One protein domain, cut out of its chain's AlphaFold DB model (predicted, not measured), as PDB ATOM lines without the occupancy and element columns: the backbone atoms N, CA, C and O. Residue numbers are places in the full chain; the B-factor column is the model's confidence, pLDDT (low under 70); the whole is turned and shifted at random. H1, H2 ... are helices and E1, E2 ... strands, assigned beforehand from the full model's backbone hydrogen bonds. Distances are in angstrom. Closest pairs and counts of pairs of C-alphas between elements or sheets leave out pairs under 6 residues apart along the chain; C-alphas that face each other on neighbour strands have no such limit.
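AT A GLANCE: This is residues 27 to 105 of the 348 residues of the protein "Hypothetical protein" of Rotaria sp. Silwood2 (UniProt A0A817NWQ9). With little regular structure, the domain is a long two-stranded hairpin, E1 and E2, with a small hairpin, E3 and E4, packed through E3 on E2; the short helix H1 lies far from the E1-E2 turn. The printed part has 79 residues, 28 of them in named elements, mostly strand, in the order E1, E2, E3, E4, H1; both two-stranded sheets are antiparallel. It is loose, with a radius of gyration of the C-alphas of 16.0 A and spans of 46 by 32 by 18 A.

HOW THE PARTS SIT: E1, residues 35 to 41, and E2, residues 50 to 57, form a hairpin at 162 degrees; N 39 and O 53 are 2.8 A apart. E3, residues 70 to 73, comes closest to E2 at the C-alphas of Ile 73 and Gly 53, 4.8 A. E3 and E4, residues 79 to 83, form a hairpin, N 72 to O 81 being 2.9 A. H1, residues 94 to 97, is apart from E1, E2 and E3; it is too short for an O i to N i+4 pair, and its one O i to N i+3 pair is within range.

IN THESE COORDINATES: E2 spans 22.1 A and E1 19.8 A, from C-alpha 35 at (178.544, 201.105, 110.925). H1 ends at C-alpha 97 (187.366, 205.013, 92.412).

THE WHOLE: The C-alphas farthest apart, of Gly 45 and Glu 94, are 48.1 A apart. The printed part has no cut; the E2 to E3 link is long. Residues 45 and 47 have pLDDT under 70.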
ATOM      1  N   ARG A  27     184.142 198.428  99.321       93.50
ATOM      2  CA  ARG A  27     184.868 199.495  98.628       93.50
ATOM      3  C   ARG A  27     184.039 200.775  98.587       93.50
ATOM      4  O   ARG A  27     182.813 200.740  98.689       93.50
ATOM      5  N   ASN A  28     184.734 201.901  98.423       92.19
ATOM      6  CA  ASN A  28     184.147 203.235  98.266       92.19
ATOM      7  C   ASN A  28     183.139 203.582  99.360       92.19
ATOM      8  O   ASN A  28     181.994 203.945  99.094       92.19
ATOM      9  N   ILE A  29     183.574 203.440 100.609       92.19
ATOM     10  CA  ILE A  29     182.802 203.853 101.775       92.19
ATOM     11  C   ILE A  29     182.938 205.380 101.922       92.19
ATOM     12  O   ILE A  29     184.066 205.872 102.008       92.19
ATOM     13  N   PRO A  30     181.834 206.152 101.958       92.19
ATOM     14  CA  PRO A  30     181.896 207.591 102.185       92.19
ATOM     15  C   PRO A  30     182.500 207.927 103.558       92.19
ATOM     16  O   PRO A  30     182.198 207.227 104.525       92.19
ATOM     17  N   PRO A  31     183.244 209.041 103.703       91.38
ATOM     18  CA  PRO A  31     183.790 209.466 104.998       91.38
ATOM     19  C   PRO A  31     182.742 209.673 106.097       91.38
ATOM     20  O   PRO A  31     183.040 209.550 107.277       91.38
ATOM     21  N   THR A  32     181.498 209.973 105.715       92.75
ATOM     22  CA  THR A  32     180.370 210.188 106.631       92.75
ATOM     23  C   THR A  32     179.609 208.903 106.979       92.75
ATOM     24  O   THR A  32     178.569 208.964 107.642       92.75
ATOM     25  N   ALA A  33     180.044 207.748 106.468       94.44
ATOM     26  CA  ALA A  33     179.373 206.480 106.705       94.44
ATOM     27  C   ALA A  33     179.521 206.035 108.162       94.44
ATOM     28  O   ALA A  33     180.542 206.252 108.807       94.44
ATOM     29  N   LYS A  34     178.488 205.357 108.663       95.44
ATOM     30  CA  LYS A  34     178.450 204.800 110.016       95.44
ATOM     31  C   LYS A  34     178.196 203.307 109.926       95.44
ATOM     32  O   LYS A  34     177.362 202.875 109.128       95.44
ATOM     33  N   LEU A  35     178.834 202.528 110.792       96.44
ATOM     34  CA  LEU A  35     178.544 201.105 110.925       96.44
ATOM     35  C   LEU A  35     177.592 200.883 112.097       96.44
ATOM     36  O   LEU A  35     177.905 201.199 113.239       96.44
ATOM     37  N   THR A  36     176.421 200.316 111.818       96.75
ATOM     38  CA  THR A  36     175.516 199.814 112.858       96.75
ATOM     39  C   THR A  36     175.638 198.302 112.930       96.75
ATOM     40  O   THR A  36     175.307 197.616 111.965       96.75
ATOM     41  N   VAL A  37     176.047 197.782 114.083       96.81
ATOM     42  CA  VAL A  37     176.086 196.340 114.342       96.81
ATOM     43  C   VAL A  37     174.875 195.976 115.183       96.81
ATOM     44  O   VAL A  37     174.658 196.559 116.244       96.81
ATOM     45  N   LYS A  38     174.074 195.026 114.701       96.94
ATOM     46  CA  LYS A  38     172.911 194.485 115.413       96.94
ATOM     47  C   LYS A  38     173.153 193.013 115.707       96.94
ATOM     48  O   LYS A  38     173.540 192.267 114.810       96.94
ATOM     49  N   ILE A  39     172.911 192.619 116.948       95.69
ATOM     50  CA  ILE A  39     173.110 191.265 117.440       95.69
ATOM     51  C   ILE A  39     171.735 190.642 117.663       95.69
ATOM     52  O   ILE A  39     170.848 191.264 118.255       95.69
ATOM     53  N   TYR A  40     171.585 189.415 117.180       93.69
ATOM     54  CA  TYR A  40     170.372 188.625 117.305       93.69
ATOM     55  C   TYR A  40     170.727 187.238 117.821       93.69
ATOM     56  O   TYR A  40     171.722 186.662 117.375       93.69
ATOM     57  N   ASP A  41     169.901 186.726 118.724       90.44
ATOM     58  CA  ASP A  41     169.889 185.327 119.112       90.44
ATOM     59  C   ASP A  41     168.966 184.553 118.179       90.44
ATOM     60  O   ASP A  41     167.974 185.086 117.666       90.44
ATOM     61  N   LYS A  42     169.315 183.300 117.916       85.38
ATOM     62  CA  LYS A  42     168.583 182.484 116.964       85.38
ATOM     63  C   LYS A  42     168.176 181.154 117.560       85.38
ATOM     64  O   LYS A  42     168.978 180.226 117.631       85.38
ATOM     65  N   ASP A  43     166.879 181.046 117.794       81.50
ATOM     66  CA  ASP A  43     166.243 179.809 118.213       81.50
ATOM     67  C   ASP A  43     165.731 179.003 117.021       81.50
ATOM     68  O   ASP A  43     164.992 179.497 116.156       81.50
ATOM     69  N   ASP A  44     166.068 177.716 117.000       70.25
ATOM     70  CA  ASP A  44     165.457 176.775 116.070       70.25
ATOM     71  C   ASP A  44     163.948 176.669 116.357       70.25
ATOM     72  O   ASP A  44     163.515 176.337 117.456       70.25
ATOM     73  N   GLY A  45     163.126 176.943 115.340       65.38
ATOM     74  CA  GLY A  45     161.664 176.830 115.424       65.38
ATOM     75  C   GLY A  45     160.918 178.161 115.536       65.38
ATOM     76  O   GLY A  45     159.760 178.214 115.129       65.38
ATOM     77  N   LYS A  46     161.575 179.255 115.947       71.19
ATOM     78  CA  LYS A  46     160.980 180.600 115.876       71.19
ATOM     79  C   LYS A  46     161.078 181.187 114.458       71.19
ATOM     80  O   LYS A  46     161.990 180.873 113.685       71.19
ATOM     81  N   LEU A  47     160.096 182.021 114.097       64.06
ATOM     82  CA  LEU A  47     160.062 182.744 112.815       64.06
ATOM     83  C   LEU A  47     160.900 184.029 112.837       64.06
ATOM     84  O   LEU A  47     161.429 184.426 111.800       64.06
ATOM     85  N   ALA A  48     161.013 184.669 113.999       77.12
ATOM     86  CA  ALA A  48     161.813 185.869 114.206       77.12
ATOM     87  C   ALA A  48     163.015 185.546 115.097       77.12
ATOM     88  O   ALA A  48     162.905 184.729 116.009       77.12
ATOM     89  N   ASP A  49     164.147 186.185 114.800       85.50
ATOM     90  CA  ASP A  49     165.345 186.116 115.632       85.50
ATOM     91  C   ASP A  49     165.209 187.126 116.781       85.50
ATOM     92  O   ASP A  49     164.789 188.270 116.554       85.50
ATOM     93  N   ASP A  50     165.579 186.725 117.994       90.00
ATOM     94  CA  ASP A  50     165.415 187.548 119.187       90.00
ATOM     95  C   ASP A  50     166.492 188.637 119.212       90.00
ATOM     96  O   ASP A  50     167.693 188.384 119.120       90.00
ATOM     97  N   TYR A  51     166.074 189.899 119.277       93.81
ATOM     98  CA  TYR A  51     167.005 191.021 119.241       93.81
ATOM     99  C   TYR A  51     167.732 191.168 120.579       93.81
ATOM    100  O   TYR A  51     167.123 191.517 121.588       93.81
ATOM    101  N   ILE A  52     169.054 190.977 120.570       95.50
ATOM    102  CA  ILE A  52     169.889 191.134 121.766       95.50
ATOM    103  C   ILE A  52     170.253 192.603 121.962       95.50
ATOM    104  O   ILE A  52     170.207 193.123 123.073       95.50
ATOM    105  N   GLY A  53     170.637 193.304 120.899       97.19
ATOM    106  CA  GLY A  53     171.060 194.692 121.022       97.19
ATOM    107  C   GLY A  53     171.856 195.203 119.838       97.19
ATOM    108  O   GLY A  53     172.011 194.531 118.817       97.19
ATOM    109  N   ARG A  54     172.370 196.423 119.972       97.81
ATOM    110  CA  ARG A  54     173.195 197.071 118.951       97.81
ATOM    111  C   ARG A  54     174.266 197.962 119.549       97.81
ATOM    112  O   ARG A  54     174.175 198.380 120.701       97.81
ATOM    113  N   PHE A  55     175.212 198.330 118.700       97.31
ATOM    114  CA  PHE A  55     176.095 199.474 118.886       97.31
ATOM    115  C   PHE A  55     176.349 200.150 117.530       97.31
ATOM    116  O   PHE A  55     176.044 199.586 116.473       97.31
ATOM    117  N   ILE A  56     176.843 201.388 117.561       96.88
ATOM    118  CA  ILE A  56     177.093 202.201 116.365       96.88
ATOM    119  C   ILE A  56     178.529 202.709 116.418       96.88
ATOM    120  O   ILE A  56     178.951 203.251 117.436       96.88
ATOM    121  N   ILE A  57     179.242 202.569 115.305       96.88
ATOM    122  CA  ILE A  57     180.557 203.160 115.077       96.88
ATOM    123  C   ILE A  57     180.358 204.338 114.111       96.88
ATOM    124  O   ILE A  57     180.013 204.110 112.946       96.88
ATOM    125  N   PRO A  58     180.479 205.590 114.588       94.75
ATOM    126  CA  PRO A  58     180.160 206.771 113.793       94.75
ATOM    127  C   PRO A  58     181.292 207.222 112.862       94.75
ATOM    128  O   PRO A  58     180.992 207.877 111.871       94.75
ATOM    129  N   ASP A  59     182.547 206.896 113.184       94.00
ATOM    130  CA  ASP A  59     183.733 207.228 112.389       94.00
ATOM    131  C   ASP A  59     184.486 205.933 112.065       94.00
ATOM    132  O   ASP A  59     184.972 205.240 112.961       94.00
ATOM    133  N   LEU A  60     184.515 205.584 110.778       93.81
ATOM    134  CA  LEU A  60     185.198 204.394 110.267       93.81
ATOM    135  C   LEU A  60     186.635 204.689 109.818       93.81
ATOM    136  O   LEU A  60     187.415 203.757 109.636       93.81
ATOM    137  N   ILE A  61     186.987 205.961 109.614       90.94
ATOM    138  CA  ILE A  61     188.317 206.370 109.151       90.94
ATOM    139  C   ILE A  61     189.284 206.363 110.328       90.94
ATOM    140  O   ILE A  61     190.345 205.753 110.242       90.94
ATOM    141  N   ASN A  62     188.887 206.985 111.437       91.19
ATOM    142  CA  ASN A  62     189.701 207.081 112.650       91.19
ATOM    143  C   ASN A  62     189.263 206.057 113.705       91.19
ATOM    144  O   ASN A  62     189.282 206.338 114.903       91.19
ATOM    145  N   TYR A  63     188.791 204.889 113.264       94.94
ATOM    146  CA  TYR A  63     188.278 203.872 114.169       94.94
ATOM    147  C   TYR A  63     189.384 203.321 115.073       94.94
ATOM    148  O   TYR A  63     190.310 202.662 114.600       94.94
ATOM    149  N   ASP A  64     189.221 203.525 116.378       93.62
ATOM    150  CA  ASP A  64     190.020 202.896 117.426       93.62
ATOM    151  C   ASP A  64     189.117 201.979 118.277       93.62
ATOM    152  O   ASP A  64     188.142 202.452 118.881       93.62
ATOM    153  N   PRO A  65     189.346 200.650 118.288       93.06
ATOM    154  CA  PRO A  65     188.498 199.724 119.026       93.06
ATOM    155  C   PRO A  65     188.653 199.915 120.547       93.06
ATOM    156  O   PRO A  65     189.770 199.896 121.064       93.06
ATOM    157  N   PRO A  66     187.553 199.990 121.324       94.31
ATOM    158  CA  PRO A  66     187.644 200.062 122.780       94.31
ATOM    159  C   PRO A  66     188.390 198.852 123.356       94.31
ATOM    160  O   PRO A  66     188.053 197.715 123.029       94.31
ATOM    161  N   SER A  67     189.315 199.072 124.297       93.88
ATOM    162  CA  SER A  67     190.159 198.012 124.889       93.88
ATOM    163  C   SER A  67     189.385 196.837 125.495       93.88
ATOM    164  O   SER A  67     189.858 195.707 125.515       93.88
ATOM    165  N   LYS A  68     188.173 197.101 125.987       94.75
ATOM    166  CA  LYS A  68     187.278 196.089 126.559       94.75
ATOM    167  C   LYS A  68     186.190 195.625 125.578       94.75
ATOM    168  O   LYS A  68     185.316 194.886 126.001       94.75
ATOM    169  N   GLY A  69     186.161 196.110 124.338       95.94
ATOM    170  CA  GLY A  69     185.094 195.871 123.359       95.94
ATOM    171  C   GLY A  69     183.877 196.796 123.502       95.94
ATOM    172  O   GLY A  69     183.657 197.423 124.549       95.94
ATOM    173  N   HIS A  70     183.070 196.862 122.440       97.38
ATOM    174  CA  HIS A  70     181.848 197.669 122.341       97.38
ATOM    175  C   HIS A  70     180.753 197.129 123.254       97.38
ATOM    176  O   HIS A  70     180.521 195.923 123.292       97.38
ATOM    177  N   LYS A  71     180.049 198.007 123.973       97.44
ATOM    178  CA  LYS A  71     178.898 197.604 124.795       97.44
ATOM    179  C   LYS A  71     177.701 197.297 123.895       97.44
ATOM    180  O   LYS A  71     177.325 198.131 123.077       97.44
ATOM    181  N   ILE A  72     177.081 196.138 124.086       97.62
ATOM    182  CA  ILE A  72     175.845 195.771 123.395       97.62
ATOM    183  C   ILE A  72     174.673 196.357 124.180       97.62
ATOM    184  O   ILE A  72     174.469 196.000 125.342       97.62
ATOM    185  N   ILE A  73     173.921 197.255 123.542       97.50
ATOM    186  CA  ILE A  73     172.776 197.929 124.159       97.50
ATOM    187  C   ILE A  73     171.477 197.362 123.588       97.50
ATOM    188  O   ILE A  73     171.202 197.482 122.389       97.50
ATOM    189  N   GLY A  74     170.706 196.714 124.457       95.38
ATOM    190  CA  GLY A  74     169.400 196.132 124.173       95.38
ATOM    191  C   GLY A  74     168.258 197.145 124.216       95.38
ATOM    192  O   GLY A  74     168.451 198.364 124.221       95.38
ATOM    193  N   VAL A  75     167.034 196.620 124.240       92.19
ATOM    194  CA  VAL A  75     165.822 197.420 124.468       92.19
ATOM    195  C   VAL A  75     165.878 198.026 125.880       92.19
ATOM    196  O   VAL A  75     166.532 197.482 126.766       92.19
ATOM    197  N   PHE A  76     165.259 199.193 126.079       91.75
ATOM    198  CA  PHE A  76     165.283 199.926 127.357       91.75
ATOM    199  C   PHE A  76     166.695 200.224 127.895       91.75
ATOM    200  O   PHE A  76     166.895 200.357 129.098       91.75
ATOM    201  N   ASN A  77     167.681 200.354 126.999       91.50
ATOM    202  CA  ASN A  77     169.073 200.658 127.338       91.50
ATOM    203  C   ASN A  77     169.754 199.593 128.231       91.50
ATOM    204  O   ASN A  77     170.733 199.885 128.918       91.50
ATOM    205  N   GLN A  78     169.250 198.354 128.211       95.38
ATOM    206  CA  GLN A  78     169.833 197.237 128.950       95.38
ATOM    207  C   GLN A  78     171.214 196.864 128.391       95.38
ATOM    208  O   GLN A  78     171.413 196.781 127.179       95.38
ATOM    209  N   TYR A  79     172.174 196.609 129.278       96.69
ATOM    210  CA  TYR A  79     173.496 196.113 128.899       96.69
ATOM    211  C   TYR A  79     173.477 194.591 128.713       96.69
ATOM    212  O   TYR A  79     173.255 193.860 129.676       96.69
ATOM    213  N   ASN A  80     173.786 194.126 127.498       95.44
ATOM    214  CA  ASN A  80     173.703 192.711 127.104       95.44
ATOM    215  C   ASN A  80     175.066 192.106 126.720       95.44
ATOM    216  O   ASN A  80     175.149 191.162 125.940       95.44
ATOM    217  N   GLY A  81     176.156 192.654 127.265       96.19
ATOM    218  CA  GLY A  81     177.511 192.138 127.063       96.19
ATOM    219  C   GLY A  81     178.365 192.995 126.133       96.19
ATOM    220  O   GLY A  81     178.139 194.200 125.977       96.19
ATOM    221  N   ARG A  82     179.406 192.381 125.558       96.94
ATOM    222  CA  ARG A  82     180.416 193.083 124.759       96.94
ATOM    223  C   ARG A  82     180.688 192.414 123.423       96.94
ATOM    224  O   ARG A  82     180.701 191.192 123.339       96.94
ATOM    225  N   PHE A  83     180.975 193.231 122.418       96.75
ATOM    226  CA  PHE A  83     181.342 192.796 121.078       96.75
ATOM    227  C   PHE A  83     182.723 193.343 120.706       96.75
ATOM    228  O   PHE A  83     182.974 194.543 120.824       96.75
ATOM    229  N   HIS A  84     183.613 192.470 120.239       95.88
ATOM    230  CA  HIS A  84     184.940 192.857 119.761       95.88
ATOM    231  C   HIS A  84     184.941 192.836 118.233       95.88
ATOM    232  O   HIS A  84     184.516 191.857 117.627       95.88
ATOM    233  N   LEU A  85     185.384 193.936 117.626       94.75
ATOM    234  CA  LEU A  85     185.449 194.113 116.179       94.75
ATOM    235  C   LEU A  85     186.713 194.893 115.829       94.75
ATOM    236  O   LEU A  85     186.955 195.958 116.402       94.75
ATOM    237  N   SER A  86     187.472 194.399 114.859       92.75
ATOM    238  CA  SER A  86     188.527 195.152 114.188       92.75
ATOM    239  C   SER A  86     187.996 195.716 112.871       92.75
ATOM    240  O   SER A  86     187.216 195.072 112.171       92.75
ATOM    241  N   ILE A  87     188.411 196.936 112.540       94.81
ATOM    242  CA  ILE A  87     188.164 197.544 111.233       94.81
ATOM    243  C   ILE A  87     189.509 198.049 110.740       94.81
ATOM    244  O   ILE A  87     190.226 198.726 111.472       94.81
ATOM    245  N   GLN A  88     189.847 197.687 109.510       93.12
ATOM    246  CA  GLN A  88     191.003 198.218 108.807       93.12
ATOM    247  C   GLN A  88     190.493 199.068 107.652       93.12
ATOM    248  O   GLN A  88     189.742 198.584 106.804       93.12
ATOM    249  N   THR A  89     190.908 200.329 107.626       93.00
ATOM    250  CA  THR A  89     190.525 201.284 106.588       93.00
ATOM    251  C   THR A  89     191.758 201.651 105.781       93.00
ATOM    252  O   THR A  89     192.799 201.999 106.333       93.00
ATOM    253  N   THR A  90     191.648 201.573 104.458       91.31
ATOM    254  CA  THR A  90     192.707 201.964 103.525       91.31
ATOM    255  C   THR A  90     192.176 203.009 102.555       91.31
ATOM    256  O   THR A  90     190.989 203.029 102.221       91.31
ATOM    257  N   LYS A  91     193.051 203.923 102.122       90.44
ATOM    258  CA  LYS A  91     192.680 204.961 101.159       90.44
ATOM    259  C   LYS A  91     192.332 204.315  99.815       90.44
ATOM    260  O   LYS A  91     193.058 203.444  99.340       90.44
ATOM    261  N   THR A  92     191.242 204.768  99.202       89.00
ATOM    262  CA  THR A  92     190.788 204.314  97.882       89.00
ATOM    263  C   THR A  92     191.883 204.493  96.822       89.00
ATOM    264  O   THR A  92     192.454 205.579  96.698       89.00
ATOM    265  N   SER A  93     192.160 203.435  96.055       88.06
ATOM    266  CA  SER A  93     193.056 203.442  94.887       88.06
ATOM    267  C   SER A  93     192.357 203.996  93.640       88.06
ATOM    268  O   SER A  93     191.131 204.004  93.579       88.06
ATOM    269  N   GLU A  94     193.104 204.400  92.607       85.56
ATOM    270  CA  GLU A  94     192.500 204.878  91.346       85.56
ATOM    271  C   GLU A  94     191.578 203.835  90.689       85.56
ATOM    272  O   GLU A  94     190.481 204.181  90.264       85.56
ATOM    273  N   GLU A  95     191.966 202.553  90.692       81.62
ATOM    274  CA  GLU A  95     191.123 201.450  90.197       81.62
ATOM    275  C   GLU A  95     189.788 201.390  90.952       81.62
ATOM    276  O   GLU A  95     188.716 201.267  90.362       81.62
ATOM    277  N   THR A  96     189.831 201.525  92.280       83.94
ATOM    278  CA  THR A  96     188.622 201.409  93.097       83.94
ATOM    279  C   THR A  96     187.719 202.628  92.990       83.94
ATOM    280  O   THR A  96     186.520 202.459  93.168       83.94
ATOM    281  N   LYS A  97     188.211 203.815  92.607       85.44
ATOM    282  CA  LYS A  97     187.366 205.013  92.412       85.44
ATOM    283  C   LYS A  97     186.274 204.839  91.356       85.44
ATOM    284  O   LYS A  97     185.269 205.537  91.427       85.44
ATOM    285  N   GLN A  98     186.456 203.922  90.406       85.94
ATOM    286  CA  GLN A  98     185.465 203.630  89.366       85.94
ATOM    287  C   GLN A  98     184.288 202.790  89.887       85.94
ATOM    288  O   GLN A  98     183.240 202.723  89.250       85.94
ATOM    289  N   LEU A  99     184.442 202.140  91.045       90.06
ATOM    290  CA  LEU A  99     183.394 201.311  91.631       90.06
ATOM    291  C   LEU A  99     182.265 202.167  92.220       90.06
ATOM    292  O   LEU A  99     182.449 203.309  92.646       90.06
ATOM    293  N   SER A 100     181.081 201.575  92.324       90.44
ATOM    294  CA  SER A 100     179.967 202.209  93.027       90.44
ATOM    295  C   SER A 100     180.252 202.360  94.528       90.44
ATOM    296  O   SER A 100     181.049 201.640  95.132       90.44
ATOM    297  N   VAL A 101     179.571 203.314  95.160       91.56
ATOM    298  CA  VAL A 101     179.607 203.474  96.619       91.56
ATOM    299  C   VAL A 101     179.059 202.204  97.275       91.56
ATOM    300  O   VAL A 101     178.028 201.682  96.852       91.56
ATOM    301  N   TYR A 102     179.727 201.729  98.327       92.06
ATOM    302  CA  TYR A 102     179.378 200.500  99.051       92.06
ATOM    303  C   TYR A 102     179.473 199.191  98.242       92.06
ATOM    304  O   TYR A 102     178.796 198.214  98.575       92.06
ATOM    305  N   THR A 103     180.323 199.125  97.214       92.94
ATOM    306  CA  THR A 103     180.543 197.884  96.456       92.94
ATOM    307  C   THR A 103     181.129 196.783  97.346       92.94
ATOM    308  O   THR A 103     182.213 196.933  97.911       92.94
ATOM    309  N   TYR A 104     180.435 195.646  97.446       93.75
ATOM    310  CA  TYR A 104     180.940 194.459  98.137       93.75
ATOM    311  C   TYR A 104     182.131 193.847  97.386       93.75
ATOM    312  O   TYR A 104     182.063 193.608  96.179       93.75
ATOM    313  N   ASP A 105     183.217 193.575  98.108       94.12
ATOM    314  CA  ASP A 105     184.449 192.984  97.563       94.12
ATOM    315  C   ASP A 105     185.051 191.939  98.520       94.12
ATOM    316  O   ASP A 105     186.256 191.701  98.512       94.12
TER     317      ASP A 105